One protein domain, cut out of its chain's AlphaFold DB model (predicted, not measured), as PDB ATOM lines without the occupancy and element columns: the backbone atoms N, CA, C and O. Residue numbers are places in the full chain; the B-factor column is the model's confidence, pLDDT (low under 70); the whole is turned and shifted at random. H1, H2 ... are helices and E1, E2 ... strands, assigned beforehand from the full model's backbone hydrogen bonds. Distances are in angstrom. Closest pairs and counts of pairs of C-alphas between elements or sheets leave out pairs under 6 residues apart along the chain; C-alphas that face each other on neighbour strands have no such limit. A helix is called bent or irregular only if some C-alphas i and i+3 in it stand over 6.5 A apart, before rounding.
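This is residues 2 to 119 of the 120 residues of the protein "Hypothetical protein" of Alexandrium catenella (UniProt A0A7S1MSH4). An arm made of a two-stranded hairpin, E1 and E2, reaches far out from a body of helices. In that body H2, H3 and H5 stand side by side as a three-helix bundle, their centres making a triangle, while H1 crosses H5 and the short H4 lies at the end of H5 where the chain comes back from the arm. The printed part has 118 residues with five named helices and two named strands, in the order H1, H2, H3, E1, E2, H4, H5; the sheet, E1 - E2, is antiparallel and the class is mostly helix. The whole is loose, with a radius of gyration of the C-alphas of 18.9 A, and elongated, spanning 59 by 39 by 26 A.

E1 is residues 64 to 69, 15.6 A long, and E2 residues 73 to 78, 16.6 A; C-alpha 64 is at (270.401, 28.302, 37.343). The longest helix, H5, is residues 91 to 110, 28.9 A, ending with C-alpha 110 at (298.119, 65.500, 39.447). H4 is residues 86 to 89. H3 is residues 42 to 53, 16.3 A, and H2 residues 24 to 38, 21.0 A. H1 is residues 2 to 18, 24.9 A, beginning with C-alpha 2 at (299.629, 52.495, 48.751); it has a kink of 28 degrees near residue 12 and is only just irregular, with C-alphas 9 and 12 at 6.7 A.

E1 and E2 are a hairpin of antiparallel neighbours, at 154 degrees between their directions; N 67 and O 75 are within hydrogen-bond range at 2.8 A, as are N 77 and O 65 at 2.8 A. Both strands are apart from H1, H2 and H5. H2, H3 and H5 form a bundle, up and down, each helix running against the one before it in the chain. H2 and H3, a helical hairpin, touch at a shallow tilt of 16 degrees, opposite ways; their closest C-alphas, those of Met 33 and Thr 45, are 5.0 A apart. H3 and residues 101 to 108 of H5 only just touch, with 3 pairs of C-alphas within 8 A, the closest those of Tyr 42 and Gln 108 at 7.1 A; the tilt is a shallow 7 degrees, opposite ways. H2 and H5 are close but not clearly touching, the closest C-alphas being those of Ala 37 and Ile 104 at 6.5 A. H1 touches H5 with residues 6 to 13 alone, at a steep tilt of 60 degrees, opposite ways; the closest C-alphas are those of Ala 9 and Tyr 96, 5.1 A. H4 and H5 touch only at the corner, with the C-alphas of Phe 87 and Gln 94 closest at 4.9 A. Every O i to N i+4 pair is within hydrogen-bond range in H2, H3 and H5, and 11 of 13 in H1; H4 is too short for such a pair.

The two C-alphas farthest apart, those of Glu 18 and Asn 71, are 62.3 A apart. The printed part has no cut and no long link. The mean pLDDT of the printed part is 89.0, and residues 60 to 63, before E1, are under 70.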
ATOM      1  N   ALA A   2     300.324  52.719  50.035       84.81
ATOM      2  CA  ALA A   2     299.629  52.495  48.751       84.81
ATOM      3  C   ALA A   2     300.541  52.505  47.503       84.81
ATOM      4  O   ALA A   2     300.357  51.699  46.592       84.81
ATOM      5  N   LEU A   3     301.554  53.380  47.472       87.81
ATOM      6  CA  LEU A   3     302.520  53.450  46.369       87.81
ATOM      7  C   LEU A   3     303.402  52.195  46.289       87.81
ATOM      8  O   LEU A   3     303.636  51.679  45.201       87.81
ATOM      9  N   ARG A   4     303.821  51.662  47.441       91.75
ATOM     10  CA  ARG A   4     304.593  50.417  47.522       91.75
ATOM     11  C   ARG A   4     303.776  49.226  47.015       91.75
ATOM     12  O   ARG A   4     304.269  48.458  46.202       91.75
ATOM     13  N   GLN A   5     302.506  49.134  47.410       90.38
ATOM     14  CA  GLN A   5     301.596  48.099  46.902       90.38
ATOM     15  C   GLN A   5     301.411  48.183  45.381       90.38
ATOM     16  O   GLN A   5     301.363  47.158  44.708       90.38
ATOM     17  N   ALA A   6     301.312  49.397  44.826       89.81
ATOM     18  CA  ALA A   6     301.216  49.585  43.382       89.81
ATOM     19  C   ALA A   6     302.505  49.152  42.664       89.81
ATOM     20  O   ALA A   6     302.426  48.474  41.645       89.81
ATOM     21  N   GLN A   7     303.678  49.482  43.211       92.69
ATOM     22  CA  GLN A   7     304.969  49.040  42.669       92.69
ATOM     23  C   GLN A   7     305.107  47.513  42.686       92.69
ATOM     24  O   GLN A   7     305.434  46.919  41.662       92.69
ATOM     25  N   GLU A   8     304.797  46.871  43.815       94.25
ATOM     26  CA  GLU A   8     304.834  45.409  43.959       94.25
ATOM     27  C   GLU A   8     303.852  44.718  42.998       94.25
ATOM     28  O   GLU A   8     304.172  43.680  42.421       94.25
ATOM     29  N   ALA A   9     302.675  45.309  42.773       93.06
ATOM     30  CA  ALA A   9     301.692  44.790  41.828       93.06
ATOM     31  C   ALA A   9     302.098  44.971  40.353       93.06
ATOM     32  O   ALA A   9     301.679  44.171  39.522       93.06
ATOM     33  N   LEU A  10     302.899  45.988  40.015       93.31
ATOM     34  CA  LEU A  10     303.337  46.271  38.640       93.31
ATOM     35  C   LEU A  10     304.637  45.565  38.248       93.31
ATOM     36  O   LEU A  10     304.842  45.300  37.066       93.31
ATOM     37  N   ALA A  11     305.488  45.214  39.213       94.12
ATOM     38  CA  ALA A  11     306.701  44.435  38.975       94.12
ATOM     39  C   ALA A  11     306.485  43.184  38.085       94.12
ATOM     40  O   ALA A  11     307.225  43.029  37.111       94.12
ATOM     41  N   PRO A  12     305.474  42.317  38.324       93.06
ATOM     42  CA  PRO A  12     305.248  41.157  37.461       93.06
ATOM     43  C   PRO A  12     304.832  41.537  36.036       93.06
ATOM     44  O   PRO A  12     305.215  40.843  35.101       93.06
ATOM     45  N   LEU A  13     304.091  42.636  35.854       92.00
ATOM     46  CA  LEU A  13     303.700  43.105  34.524       92.00
ATOM     47  C   LEU A  13     304.932  43.498  33.701       92.00
ATOM     48  O   LEU A  13     305.043  43.091  32.552       92.00
ATOM     49  N   LEU A  14     305.874  44.241  34.291       92.75
ATOM     50  CA  LEU A  14     307.101  44.655  33.600       92.75
ATOM     51  C   LEU A  14     307.928  43.446  33.147       92.75
ATOM     52  O   LEU A  14     308.312  43.369  31.984       92.75
ATOM     53  N   LEU A  15     308.092  42.449  34.020       94.12
ATOM     54  CA  LEU A  15     308.777  41.198  33.678       94.12
ATOM     55  C   LEU A  15     308.055  40.420  32.565       94.12
ATOM     56  O   LEU A  15     308.691  39.840  31.686       94.12
ATOM     57  N   GLN A  16     306.719  40.391  32.585       91.69
ATOM     58  CA  GLN A  16     305.929  39.734  31.541       91.69
ATOM     59  C   GLN A  16     306.019  40.464  30.194       91.69
ATOM     60  O   GLN A  16     306.000  39.799  29.157       91.69
ATOM     61  N   LEU A  17     306.121  41.797  30.202       92.06
ATOM     62  CA  LEU A  17     306.304  42.617  29.004       92.06
ATOM     63  C   LEU A  17     307.685  42.399  28.385       92.06
ATOM     64  O   LEU A  17     307.769  42.156  27.184       92.06
ATOM     65  N   GLU A  18     308.744  42.403  29.196       93.00
ATOM     66  CA  GLU A  18     310.110  42.102  28.743       93.00
ATOM     67  C   GLU A  18     310.210  40.701  28.128       93.00
ATOM     68  O   GLU A  18     310.885  40.500  27.122       93.00
ATOM     69  N   ALA A  19     309.492  39.732  28.700       92.88
ATOM     70  CA  ALA A  19     309.457  38.361  28.203       92.88
ATOM     71  C   ALA A  19     308.451  38.126  27.057       92.88
ATOM     72  O   ALA A  19     308.372  37.000  26.563       92.88
ATOM     73  N   GLY A  20     307.644  39.122  26.671       90.25
ATOM     74  CA  GLY A  20     306.611  38.983  25.637       90.25
ATOM     75  C   GLY A  20     305.514  37.960  25.966       90.25
ATOM     76  O   GLY A  20     304.958  37.343  25.061       90.25
ATOM     77  N   ARG A  21     305.215  37.734  27.254       89.44
ATOM     78  CA  ARG A  21     304.256  36.704  27.719       89.44
ATOM     79  C   ARG A  21     302.845  37.229  27.975       89.44
ATOM     80  O   ARG A  21     301.970  36.453  28.354       89.44
ATOM     81  N   VAL A  22     302.625  38.531  27.813       87.88
ATOM     82  CA  VAL A  22     301.303  39.140  27.988       87.88
ATOM     83  C   VAL A  22     300.438  38.813  26.775       87.88
ATOM     84  O   VAL A  22     300.869  38.945  25.632       87.88
ATOM     85  N   GLU A  23     299.201  38.391  27.027       89.50
ATOM     86  CA  GLU A  23     298.231  38.115  25.972       89.50
ATOM     87  C   GLU A  23     297.943  39.390  25.158       89.50
ATOM     88  O   GLU A  23     297.765  40.476  25.715       89.50
ATOM     89  N   ALA A  24     297.936  39.266  23.828       90.31
ATOM     90  CA  ALA A  24     297.920  40.417  22.928       90.31
ATOM     91  C   ALA A  24     296.681  41.311  23.114       90.31
ATOM     92  O   ALA A  24     296.800  42.536  23.035       90.31
ATOM     93  N   SER A  25     295.507  40.733  23.402       89.44
ATOM     94  CA  SER A  25     294.293  41.521  23.628       89.44
ATOM     95  C   SER A  25     294.375  42.345  24.917       89.44
ATOM     96  O   SER A  25     294.032  43.529  24.908       89.44
ATOM     97  N   VAL A  26     294.911  41.774  26.003       91.50
ATOM     98  CA  VAL A  26     295.188  42.506  27.249       91.50
ATOM     99  C   VAL A  26     296.231  43.593  27.016       91.50
ATOM    100  O   VAL A  26     296.018  44.730  27.432       91.50
ATOM    101  N   LEU A  27     297.327  43.283  26.321       93.50
ATOM    102  CA  LEU A  27     298.384  44.251  26.028       93.50
ATOM    103  C   LEU A  27     297.844  45.461  25.256       93.50
ATOM    104  O   LEU A  27     298.113  46.599  25.638       93.50
ATOM    105  N   SER A  28     297.041  45.219  24.217       94.38
ATOM    106  CA  SER A  28     296.413  46.278  23.420       94.38
ATOM    107  C   SER A  28     295.548  47.200  24.282       94.38
ATOM    108  O   SER A  28     295.627  48.417  24.145       94.38
ATOM    109  N   ARG A  29     294.757  46.637  25.205       94.12
ATOM    110  CA  ARG A  29     293.884  47.398  26.116       94.12
ATOM    111  C   ARG A  29     294.684  48.220  27.124       94.12
ATOM    112  O   ARG A  29     294.339  49.364  27.398       94.12
ATOM    113  N   LEU A  30     295.756  47.653  27.681       94.56
ATOM    114  CA  LEU A  30     296.638  48.368  28.612       94.56
ATOM    115  C   LEU A  30     297.347  49.538  27.919       94.56
ATOM    116  O   LEU A  30     297.450  50.618  28.500       94.56
ATOM    117  N   ALA A  31     297.802  49.335  26.680       95.50
ATOM    118  CA  ALA A  31     298.414  50.381  25.869       95.50
ATOM    119  C   ALA A  31     297.411  51.496  25.533       95.50
ATOM    120  O   ALA A  31     297.732  52.672  25.691       95.50
ATOM    121  N   GLU A  32     296.183  51.135  25.155       96.31
ATOM    122  CA  GLU A  32     295.088  52.080  24.910       96.31
ATOM    123  C   GLU A  32     294.775  52.919  26.159       96.31
ATOM    124  O   GLU A  32     294.724  54.145  26.088       96.31
ATOM    125  N   MET A  33     294.662  52.287  27.333       96.12
ATOM    126  CA  MET A  33     294.472  53.000  28.601       96.12
ATOM    127  C   MET A  33     295.612  53.984  28.894       96.12
ATOM    128  O   MET A  33     295.361  55.090  29.369       96.12
ATOM    129  N   ALA A  34     296.860  53.592  28.635       95.62
ATOM    130  CA  ALA A  34     298.017  54.454  28.852       95.62
ATOM    131  C   ALA A  34     298.040  55.649  27.882       95.62
ATOM    132  O   ALA A  34     298.348  56.763  28.307       95.62
ATOM    133  N   ALA A  35     297.677  55.438  26.613       96.56
ATOM    134  CA  ALA A  35     297.574  56.495  25.608       96.56
ATOM    135  C   ALA A  35     296.477  57.511  25.965       96.56
ATOM    136  O   ALA A  35     296.746  58.709  26.034       96.56
ATOM    137  N   LEU A  36     295.277  57.038  26.314       95.56
ATOM    138  CA  LEU A  36     294.163  57.899  26.732       95.56
ATOM    139  C   LEU A  36     294.491  58.689  28.007       95.56
ATOM    140  O   LEU A  36     294.195  59.879  28.104       95.56
ATOM    141  N   ALA A  37     295.164  58.062  28.977       94.62
ATOM    142  CA  ALA A  37     295.623  58.752  30.179       94.62
ATOM    143  C   ALA A  37     296.687  59.826  29.873       94.62
ATOM    144  O   ALA A  37     296.717  60.858  30.547       94.62
ATOM    145  N   ALA A  38     297.538  59.621  28.859       94.00
ATOM    146  CA  ALA A  38     298.504  60.628  28.413       94.00
ATOM    147  C   ALA A  38     297.815  61.855  27.786       94.00
ATOM    148  O   ALA A  38     298.244  62.984  28.029       94.00
ATOM    149  N   GLU A  39     296.712  61.641  27.066       94.44
ATOM    150  CA  GLU A  39     295.853  62.685  26.483       94.44
ATOM    151  C   GLU A  39     294.893  63.334  27.498       94.44
ATOM    152  O   GLU A  39     294.175  64.275  27.167       94.44
ATOM    153  N   ARG A  40     294.917  62.892  28.765       94.25
ATOM    154  CA  ARG A  40     294.008  63.322  29.848       94.25
ATOM    155  C   ARG A  40     292.540  62.927  29.617       94.25
ATOM    156  O   ARG A  40     291.644  63.490  30.243       94.25
ATOM    157  N   GLU A  41     292.279  61.935  28.772       94.50
ATOM    158  CA  GLU A  41     290.950  61.366  28.512       94.50
ATOM    159  C   GLU A  41     290.617  60.269  29.541       94.50
ATOM    160  O   GLU A  41     290.545  59.069  29.246       94.50
ATOM    161  N   TYR A  42     290.434  60.668  30.804       94.62
ATOM    162  CA  TYR A  42     290.235  59.720  31.904       94.62
ATOM    163  C   TYR A  42     288.904  58.970  31.781       94.62
ATOM    164  O   TYR A  42     288.881  57.750  31.939       94.62
ATOM    165  N   ALA A  43     287.810  59.641  31.414       94.00
ATOM    166  CA  ALA A  43     286.507  58.996  31.222       94.00
ATOM    167  C   ALA A  43     286.559  57.872  30.168       94.00
ATOM    168  O   ALA A  43     286.021  56.782  30.385       94.00
ATOM    169  N   ALA A  44     287.259  58.102  29.050       94.44
ATOM    170  CA  ALA A  44     287.485  57.084  28.023       94.44
ATOM    171  C   ALA A  44     288.338  55.926  28.565       94.44
ATOM    172  O   ALA A  44     287.979  54.761  28.399       94.44
ATOM    173  N   THR A  45     289.396  56.240  29.317       95.88
ATOM    174  CA  THR A  45     290.223  55.237  30.007       95.88
ATOM    175  C   THR A  45     289.387  54.349  30.939       95.88
ATOM    176  O   THR A  45     289.580  53.134  31.002       95.88
ATOM    177  N   GLY A  46     288.412  54.937  31.639       93.75
ATOM    178  CA  GLY A  46     287.462  54.220  32.488       93.75
ATOM    179  C   GLY A  46     286.592  53.230  31.710       93.75
ATOM    180  O   GLY A  46     286.374  52.114  32.183       93.75
ATOM    181  N   ARG A  47     286.147  53.590  30.499       93.94
ATOM    182  CA  ARG A  47     285.394  52.682  29.615       93.94
ATOM    183  C   ARG A  47     286.240  51.483  29.196       93.94
ATOM    184  O   ARG A  47     285.795  50.352  29.373       93.94
ATOM    185  N   VAL A  48     287.479  51.715  28.759       94.88
ATOM    186  CA  VAL A  48     288.411  50.636  28.382       94.88
ATOM    187  C   VAL A  48     288.691  49.711  29.570       94.88
ATOM    188  O   VAL A  48     288.691  48.489  29.425       94.88
ATOM    189  N   TYR A  49     288.849  50.266  30.775       94.56
ATOM    190  CA  TYR A  49     289.008  49.469  31.994       94.56
ATOM    191  C   TYR A  49     287.787  48.578  32.280       94.56
ATOM    192  O   TYR A  49     287.941  47.408  32.645       94.56
ATOM    193  N   LEU A  50     286.568  49.105  32.132       92.44
ATOM    194  CA  LEU A  50     285.343  48.320  32.319       92.44
ATOM    195  C   LEU A  50     285.227  47.206  31.273       92.44
ATOM    196  O   LEU A  50     284.923  46.069  31.628       92.44
ATOM    197  N   GLU A  51     285.550  47.485  30.012       91.69
ATOM    198  CA  GLU A  51     285.606  46.462  28.963       91.69
ATOM    199  C   GLU A  51     286.659  45.386  29.249       91.69
ATOM    200  O   GLU A  51     286.409  44.203  29.027       91.69
ATOM    201  N   LEU A  52     287.826  45.758  29.778       91.75
ATOM    202  CA  LEU A  52     288.881  44.804  30.122       91.75
ATOM    203  C   LEU A  52     288.476  43.898  31.295       91.75
ATOM    204  O   LEU A  52     288.744  42.698  31.264       91.75
ATOM    205  N   THR A  53     287.839  44.459  32.326       90.94
ATOM    206  CA  THR A  53     287.530  43.758  33.588       90.94
ATOM    207  C   THR A  53     286.199  43.013  33.569       90.94
ATOM    208  O   THR A  53     286.125  41.861  34.002       90.94
ATOM    209  N   MET A  54     285.146  43.620  33.028       86.62
ATOM    210  CA  MET A  54     283.841  42.980  32.875       86.62
ATOM    211  C   MET A  54     283.716  42.308  31.512       86.62
ATOM    212  O   MET A  54     283.282  41.163  31.441       86.62
ATOM    213  N   GLY A  55     284.131  42.977  30.437       83.62
ATOM    214  CA  GLY A  55     283.910  42.504  29.069       83.62
ATOM    215  C   GLY A  55     282.427  42.350  28.731       83.62
ATOM    216  O   GLY A  55     281.559  42.945  29.364       83.62
ATOM    217  N   ASN A  56     282.122  41.509  27.741       79.56
ATOM    218  CA  ASN A  56     280.746  41.214  27.321       79.56
ATOM    219  C   ASN A  56     280.119  40.067  28.142       79.56
ATOM    220  O   ASN A  56     279.526  39.132  27.598       79.56
ATOM    221  N   LYS A  57     280.333  40.075  29.463       81.69
ATOM    222  CA  LYS A  57     279.769  39.060  30.359       81.69
ATOM    223  C   LYS A  57     278.298  39.360  30.611       81.69
ATOM    224  O   LYS A  57     277.891  40.510  30.769       81.69
ATOM    225  N   ARG A  58     277.490  38.304  30.697       72.88
ATOM    226  CA  ARG A  58     276.098  38.438  31.133       72.88
ATOM    227  C   ARG A  58     276.075  38.865  32.592       72.88
ATOM    228  O   ARG A  58     276.836  38.343  33.403       72.88
ATOM    229  N   TRP A  59     275.144  39.752  32.926       73.69
ATOM    230  CA  TRP A  59     274.953  40.195  34.307       73.69
ATOM    231  C   TRP A  59     274.598  39.014  35.239       73.69
ATOM    232  O   TRP A  59     275.058  38.954  36.374       73.69
ATOM    233  N   GLN A  60     273.835  38.036  34.730       65.75
ATOM    234  CA  GLN A  60     273.545  36.767  35.402       65.75
ATOM    235  C   GLN A  60     274.618  35.739  35.044       65.75
ATOM    236  O   GLN A  60     274.497  35.044  34.036       65.75
ATOM    237  N   ASN A  61     275.652  35.617  35.878       66.75
ATOM    238  CA  ASN A  61     276.618  34.515  35.793       66.75
ATOM    239  C   ASN A  61     276.276  33.381  36.780       66.75
ATOM    240  O   ASN A  61     277.140  32.846  37.472       66.75
ATOM    241  N   VAL A  62     274.985  33.061  36.889       69.56
ATOM    242  CA  VAL A  62     274.471  31.973  37.732       69.56
ATOM    243  C   VAL A  62     274.199  30.739  36.881       69.56
ATOM    244  O   VAL A  62     273.775  30.858  35.738       69.56
ATOM    245  N   VAL A  63     274.412  29.553  37.450       67.50
ATOM    246  CA  VAL A  63     274.210  28.268  36.752       67.50
ATOM    247  C   VAL A  63     272.717  27.962  36.549       67.50
ATOM    248  O   VAL A  63     272.335  27.324  35.567       67.50
ATOM    249  N   ALA A  64     271.849  28.469  37.430       71.50
ATOM    250  CA  ALA A  64     270.401  28.302  37.343       71.50
ATOM    251  C   ALA A  64     269.672  29.602  37.716       71.50
ATOM    252  O   ALA A  64     269.880  30.151  38.797       71.50
ATOM    253  N   GLY A  65     268.809  30.087  36.824       76.12
ATOM    254  CA  GLY A  65     267.892  31.194  37.084       76.12
ATOM    255  C   GLY A  65     266.489  30.666  37.364       76.12
ATOM    256  O   GLY A  65     265.914  29.984  36.518       76.12
ATOM    257  N   ALA A  66     265.932  30.982  38.532       81.50
ATOM    258  CA  ALA A  66     264.550  30.655  38.872       81.50
ATOM    259  C   ALA A  66     263.640  31.863  38.611       81.50
ATOM    260  O   ALA A  66     263.903  32.964  39.090       81.50
ATOM    261  N   GLN A  67     262.559  31.656  37.865       83.19
ATOM    262  CA  GLN A  67     261.517  32.648  37.628       83.19
ATOM    263  C   GLN A  67     260.206  32.154  38.234       83.19
ATOM    264  O   GLN A  67     259.684  31.114  37.830       83.19
ATOM    265  N   GLY A  68     259.660  32.914  39.185       85.06
ATOM    266  CA  GLY A  68     258.309  32.687  39.689       85.06
ATOM    267  C   GLY A  68     257.287  32.990  38.598       85.06
ATOM    268  O   GLY A  68     257.273  34.085  38.035       85.06
ATOM    269  N   LEU A  69     256.445  32.016  38.281       84.75
ATOM    270  CA  LEU A  69     255.325  32.177  37.371       84.75
ATOM    271  C   LEU A  69     254.061  32.424  38.189       84.75
ATOM    272  O   LEU A  69     253.724  31.657  39.094       84.75
ATOM    273  N   HIS A  70     253.329  33.473  37.831       87.62
ATOM    274  CA  HIS A  70     252.082  33.808  38.505       87.62
ATOM    275  C   HIS A  70     251.089  32.636  38.414       87.62
ATOM    276  O   HIS A  70     250.736  32.203  37.315       87.62
ATOM    277  N   ASN A  71     250.686  32.105  39.573       83.56
ATOM    278  CA  ASN A  71     249.791  30.951  39.744       83.56
ATOM    279  C   ASN A  71     250.243  29.652  39.039       83.56
ATOM    280  O   ASN A  71     249.425  28.763  38.818       83.56
ATOM    281  N   LYS A  72     251.527  29.530  38.665       82.94
ATOM    282  CA  LYS A  72     252.071  28.367  37.929       82.94
ATOM    283  C   LYS A  72     253.383  27.820  38.517       82.94
ATOM    284  O   LYS A  72     254.085  27.066  37.851       82.94
ATOM    285  N   GLY A  73     253.730  28.190  39.750       85.38
ATOM    286  CA  GLY A  73     254.947  27.718  40.421       85.38
ATOM    287  C   GLY A  73     256.210  28.447  39.953       85.38
ATOM    288  O   GLY A  73     256.179  29.656  39.742       85.38
ATOM    289  N   ALA A  74     257.334  27.739  39.811       86.06
ATOM    290  CA  ALA A  74     258.616  28.319  39.403       86.06
ATOM    291  C   ALA A  74     259.212  27.579  38.197       86.06
ATOM    292  O   ALA A  74     259.221  26.352  38.149       86.06
ATOM    293  N   CYS A  75     259.740  28.330  37.232       83.62
ATOM    294  CA  CYS A  75     260.537  27.795  36.134       83.62
ATOM    295  C   CYS A  75     262.014  28.009  36.447       83.62
ATOM    296  O   CYS A  75     262.449  29.143  36.635       83.62
ATOM    297  N   ILE A  76     262.780  26.924  36.480       86.25
ATOM    298  CA  ILE A  76     264.236  26.986  36.586       86.25
ATOM    299  C   ILE A  76     264.803  26.833  35.178       86.25
ATOM    300  O   ILE A  76     264.563  25.828  34.511       86.25
ATOM    301  N   LYS A  77     265.549  27.835  34.719       81.56
ATOM    302  CA  LYS A  77     266.297  27.794  33.461       81.56
ATOM    303  C   LYS A  77     267.777  27.663  33.774       81.56
ATOM    304  O   LYS A  77     268.322  28.466  34.529       81.56
ATOM    305  N   LEU A  78     268.425  26.666  33.178       81.50
ATOM    306  CA  LEU A  78     269.879  26.557  33.209       81.50
ATOM    307  C   LEU A  78     270.466  27.641  32.308       81.50
ATOM    308  O   LEU A  78     270.071  27.779  31.148       81.50
ATOM    309  N   ILE A  79     271.380  28.433  32.858       80.38
ATOM    310  CA  ILE A  79     272.028  29.532  32.145       80.38
ATOM    311  C   ILE A  79     273.507  29.178  32.039       80.38
ATOM    312  O   ILE A  79     274.174  28.930  33.040       80.38
ATOM    313  N   ALA A  80     274.019  29.130  30.808       79.88
ATOM    314  CA  ALA A  80     275.439  28.904  30.580       79.88
ATOM    315  C   ALA A  80     276.257  30.076  31.146       79.88
ATOM    316  O   ALA A  80     275.940  31.243  30.887       79.88
ATOM    317  N   GLN A  81     277.315  29.755  31.893       80.62
ATOM    318  CA  GLN A  81     278.221  30.759  32.440       80.62
ATOM    319  C   GLN A  81     278.958  31.501  31.321       80.62
ATOM    320  O   GLN A  81     279.292  30.933  30.278       80.62
ATOM    321  N   SER A  82     279.203  32.794  31.538       82.94
ATOM    322  CA  SER A  82     279.973  33.599  30.584       82.94
ATOM    323  C   SER A  82     281.449  33.205  30.633       82.94
ATOM    324  O   SER A  82     281.970  32.885  31.701       82.94
ATOM    325  N   LYS A  83     282.137  33.254  29.485       82.62
ATOM    326  CA  LYS A  83     283.578  32.977  29.419       82.62
ATOM    327  C   LYS A  83     284.337  33.968  30.309       82.62
ATOM    328  O   LYS A  83     284.154  35.179  30.182       82.62
ATOM    329  N   LEU A  84     285.187  33.442  31.189       82.31
ATOM    330  CA  LEU A  84     286.071  34.248  32.028       82.31
ATOM    331  C   LEU A  84     287.103  34.963  31.147       82.31
ATOM    332  O   LEU A  84     287.645  34.380  30.203       82.31
ATOM    333  N   ASN A  85     287.352  36.238  31.436       85.31
ATOM    334  CA  ASN A  85     288.420  37.012  30.803       85.31
ATOM    335  C   ASN A  85     289.731  36.853  31.587       85.31
ATOM    336  O   ASN A  85     289.753  36.280  32.674       85.31
ATOM    337  N   ALA A  86     290.825  37.396  31.047       84.25
ATOM    338  CA  ALA A  86     292.137  37.349  31.694       84.25
ATOM    339  C   ALA A  86     292.125  37.931  33.121       84.25
ATOM    340  O   ALA A  86     292.821  37.421  33.993       84.25
ATOM    341  N   PHE A  87     291.293  38.950  33.368       87.75
ATOM    342  CA  PHE A  87     291.128  39.560  34.687       87.75
ATOM    343  C   PHE A  87     290.546  38.601  35.737       87.75
ATOM    344  O   PHE A  87     290.973  38.639  36.888       87.75
ATOM    345  N   ASP A  88     289.587  37.750  35.360       86.62
ATOM    346  CA  ASP A  88     288.987  36.774  36.279       86.62
ATOM    347  C   ASP A  88     289.837  35.506  36.435       86.62
ATOM    348  O   ASP A  88     289.763  34.838  37.464       86.62
ATOM    349  N   LEU A  89     290.586  35.134  35.392       88.06
ATOM    350  CA  LEU A  89     291.315  33.869  35.340       88.06
ATOM    351  C   LEU A  89     292.644  33.922  36.103       88.06
ATOM    352  O   LEU A  89     292.996  32.954  36.774       88.06
ATOM    353  N   ASP A  90     293.386  35.026  35.982       89.94
ATOM    354  CA  ASP A  90     294.730  35.161  36.543       89.94
ATOM    355  C   ASP A  90     294.778  36.223  37.665       89.94
ATOM    356  O   ASP A  90     294.622  37.422  37.405       89.94
ATOM    357  N   PRO A  91     295.057  35.826  38.923       91.19
ATOM    358  CA  PRO A  91     295.225  36.760  40.037       91.19
ATOM    359  C   PRO A  91     296.369  37.762  39.842       91.19
ATOM    360  O   PRO A  91     296.335  38.854  40.416       91.19
ATOM    361  N   VAL A  92     297.405  37.407  39.075       91.50
ATOM    362  CA  VAL A  92     298.509  38.327  38.767       91.50
ATOM    363  C   VAL A  92     298.007  39.420  37.829       91.50
ATOM    364  O   VAL A  92     298.193  40.603  38.131       91.50
ATOM    365  N   ALA A  93     297.278  39.034  36.776       90.81
ATOM    366  CA  ALA A  93     296.588  39.957  35.881       90.81
ATOM    367  C   ALA A  93     295.655  40.917  36.601       90.81
ATOM    368  O   ALA A  93     295.718  42.135  36.407       90.81
ATOM    369  N   GLN A  94     294.848  40.386  37.509       93.31
ATOM    370  CA  GLN A  94     293.946  41.184  38.319       93.31
ATOM    371  C   GLN A  94     294.685  42.279  39.109       93.31
ATOM    372  O   GLN A  94     294.276  43.445  39.098       93.31
ATOM    373  N   LYS A  95     295.794  41.926  39.771       93.88
ATOM    374  CA  LYS A  95     296.569  42.854  40.608       93.88
ATOM    375  C   LYS A  95     297.166  44.000  39.800       93.88
ATOM    376  O   LYS A  95     296.992  45.154  40.202       93.88
ATOM    377  N   TYR A  96     297.831  43.720  38.676       94.00
ATOM    378  CA  TYR A  96     298.453  44.790  37.891       94.00
ATOM    379  C   TYR A  96     297.412  45.674  37.186       94.00
ATOM    380  O   TYR A  96     297.622  46.881  37.092       94.00
ATOM    381  N   ILE A  97     296.259  45.129  36.764       94.56
ATOM    382  CA  ILE A  97     295.167  45.912  36.148       94.56
ATOM    383  C   ILE A  97     294.578  46.901  37.163       94.56
ATOM    384  O   ILE A  97     294.383  48.081  36.858       94.56
ATOM    385  N   ILE A  98     294.342  46.451  38.399       93.88
ATOM    386  CA  ILE A  98     293.873  47.319  39.489       93.88
ATOM    387  C   ILE A  98     294.933  48.374  39.834       93.88
ATOM    388  O   ILE A  98     294.596  49.545  40.027       93.88
ATOM    389  N   ALA A  99     296.207  47.982  39.904       94.94
ATOM    390  CA  ALA A  99     297.302  48.906  40.184       94.94
ATOM    391  C   ALA A  99     297.431  49.993  39.106       94.94
ATOM    392  O   ALA A  99     297.565  51.168  39.448       94.94
ATOM    393  N   LEU A 100     297.298  49.636  37.824       94.44
ATOM    394  CA  LEU A 100     297.315  50.591  36.718       94.44
ATOM    395  C   LEU A 100     296.167  51.603  36.827       94.44
ATOM    396  O   LEU A 100     296.394  52.806  36.696       94.44
ATOM    397  N   ARG A 101     294.946  51.157  37.150       93.88
ATOM    398  CA  ARG A 101     293.812  52.072  37.375       93.88
ATOM    399  C   ARG A 101     294.084  53.060  38.510       93.88
ATOM    400  O   ARG A 101     293.766  54.239  38.374       93.88
ATOM    401  N   ARG A 102     294.687  52.606  39.612       93.62
ATOM    402  CA  ARG A 102     295.071  53.488  40.730       93.62
ATOM    403  C   ARG A 102     296.109  54.527  40.303       93.62
ATOM    404  O   ARG A 102     296.003  55.682  40.705       93.62
ATOM    405  N   LEU A 103     297.076  54.143  39.467       93.75
ATOM    406  CA  LEU A 103     298.035  55.092  38.896       93.75
ATOM    407  C   LEU A 103     297.355  56.137  38.012       93.75
ATOM    408  O   LEU A 103     297.694  57.310  38.114       93.75
ATOM    409  N   ILE A 104     296.383  55.742  37.188       94.06
ATOM    410  CA  ILE A 104     295.629  56.671  36.336       94.06
ATOM    411  C   ILE A 104     294.810  57.652  37.184       94.06
ATOM    412  O   ILE A 104     294.818  58.846  36.907       94.06
ATOM    413  N   GLN A 105     294.172  57.187  38.263       92.81
ATOM    414  CA  GLN A 105     293.474  58.067  39.211       92.81
ATOM    415  C   GLN A 105     294.428  59.064  39.880       92.81
ATOM    416  O   GLN A 105     294.119  60.247  40.011       92.81
ATOM    417  N   PHE A 106     295.623  58.610  40.262       93.50
ATOM    418  CA  PHE A 106     296.663  59.506  40.758       93.50
ATOM    419  C   PHE A 106     297.120  60.509  39.684       93.50
ATOM    420  O   PHE A 106     297.368  61.677  39.986       93.50
ATOM    421  N   LEU A 107     297.194  60.079  38.422       92.94
ATOM    422  CA  LEU A 107     297.539  60.938  37.293       92.94
ATOM    423  C   LEU A 107     296.479  62.024  37.071       92.94
ATOM    424  O   LEU A 107     296.854  63.181  36.913       92.94
ATOM    425  N   GLN A 108     295.190  61.685  37.160       93.12
ATOM    426  CA  GLN A 108     294.074  62.636  37.106       93.12
ATOM    427  C   GLN A 108     294.152  63.669  38.227       93.12
ATOM    428  O   GLN A 108     293.987  64.856  37.964       93.12
ATOM    429  N   TYR A 109     294.470  63.251  39.454       93.38
ATOM    430  CA  TYR A 109     294.669  64.184  40.566       93.38
ATOM    431  C   TYR A 109     295.821  65.165  40.297       93.38
ATOM    432  O   TYR A 109     295.705  66.359  40.557       93.38
ATOM    433  N   LYS A 110     296.938  64.675  39.743       94.12
ATOM    434  CA  LYS A 110     298.119  65.500  39.447       94.12
ATOM    435  C   LYS A 110     297.952  66.369  38.193       94.12
ATOM    436  O   LYS A 110     298.573  67.425  38.095       94.12
ATOM    437  N   ARG A 111     297.199  65.894  37.203       92.75
ATOM    438  CA  ARG A 111     297.004  66.508  35.882       92.75
ATOM    439  C   ARG A 111     295.533  66.396  35.472       92.75
ATOM    440  O   ARG A 111     295.215  65.610  34.574       92.75
ATOM    441  N   PRO A 112     294.631  67.155  36.107       92.12
ATOM    442  CA  PRO A 112     293.224  67.119  35.736       92.12
ATOM    443  C   PRO A 112     293.036  67.601  34.292       92.12
ATOM    444  O   PRO A 112     293.834  68.387  33.768       92.12
ATOM    445  N   ASN A 113     291.991  67.101  33.634       90.50
ATOM    446  CA  ASN A 113     291.544  67.668  32.366       90.50
ATOM    447  C   ASN A 113     290.815  68.995  32.646       90.50
ATOM    448  O   ASN A 113     290.197  69.142  33.700       90.50
ATOM    449  N   GLU A 114     290.894  69.956  31.731       90.12
ATOM    450  CA  GLU A 114     290.161  71.225  31.839       90.12
ATOM    451  C   GLU A 114     288.648  70.998  31.747       90.12
ATOM    452  O   GLU A 114     287.870  71.649  32.440       90.12
ATOM    453  N   ASP A 115     288.239  70.016  30.941       90.88
ATOM    454  CA  ASP A 115     286.851  69.593  30.820       90.88
ATOM    455  C   ASP A 115     286.499  68.556  31.897       90.88
ATOM    456  O   ASP A 115     287.042  67.447  31.936       90.88
ATOM    457  N   VAL A 116     285.551  68.918  32.765       88.56
ATOM    458  CA  VAL A 116     285.055  68.081  33.869       88.56
ATOM    459  C   VAL A 116     284.369  66.812  33.357       88.56
ATOM    460  O   VAL A 116     284.408  65.784  34.027       88.56
ATOM    461  N   SER A 117     283.785  66.833  32.156       88.06
ATOM    462  CA  SER A 117     283.118  65.655  31.582       88.06
ATOM    463  C   SER A 117     284.081  64.498  31.291       88.06
ATOM    464  O   SER A 117     283.662  63.346  31.174       88.06
ATOM    465  N   LYS A 118     285.383  64.797  31.209       85.44
ATOM    466  CA  LYS A 118     286.453  63.841  30.904       85.44
ATOM    467  C   LYS A 118     287.102  63.241  32.145       85.44
ATOM    468  O   LYS A 118     288.054  62.472  32.023       85.44
ATOM    469  N   HIS A 119     286.620  63.589  33.332       84.94
ATOM    470  CA  HIS A 119     287.093  63.050  34.605       84.94
ATOM    471  C   HIS A 119     286.464  61.666  34.863       84.94
ATOM    472  O   HIS A 119     285.377  61.377  34.367       84.94
TER     473      HIS A 119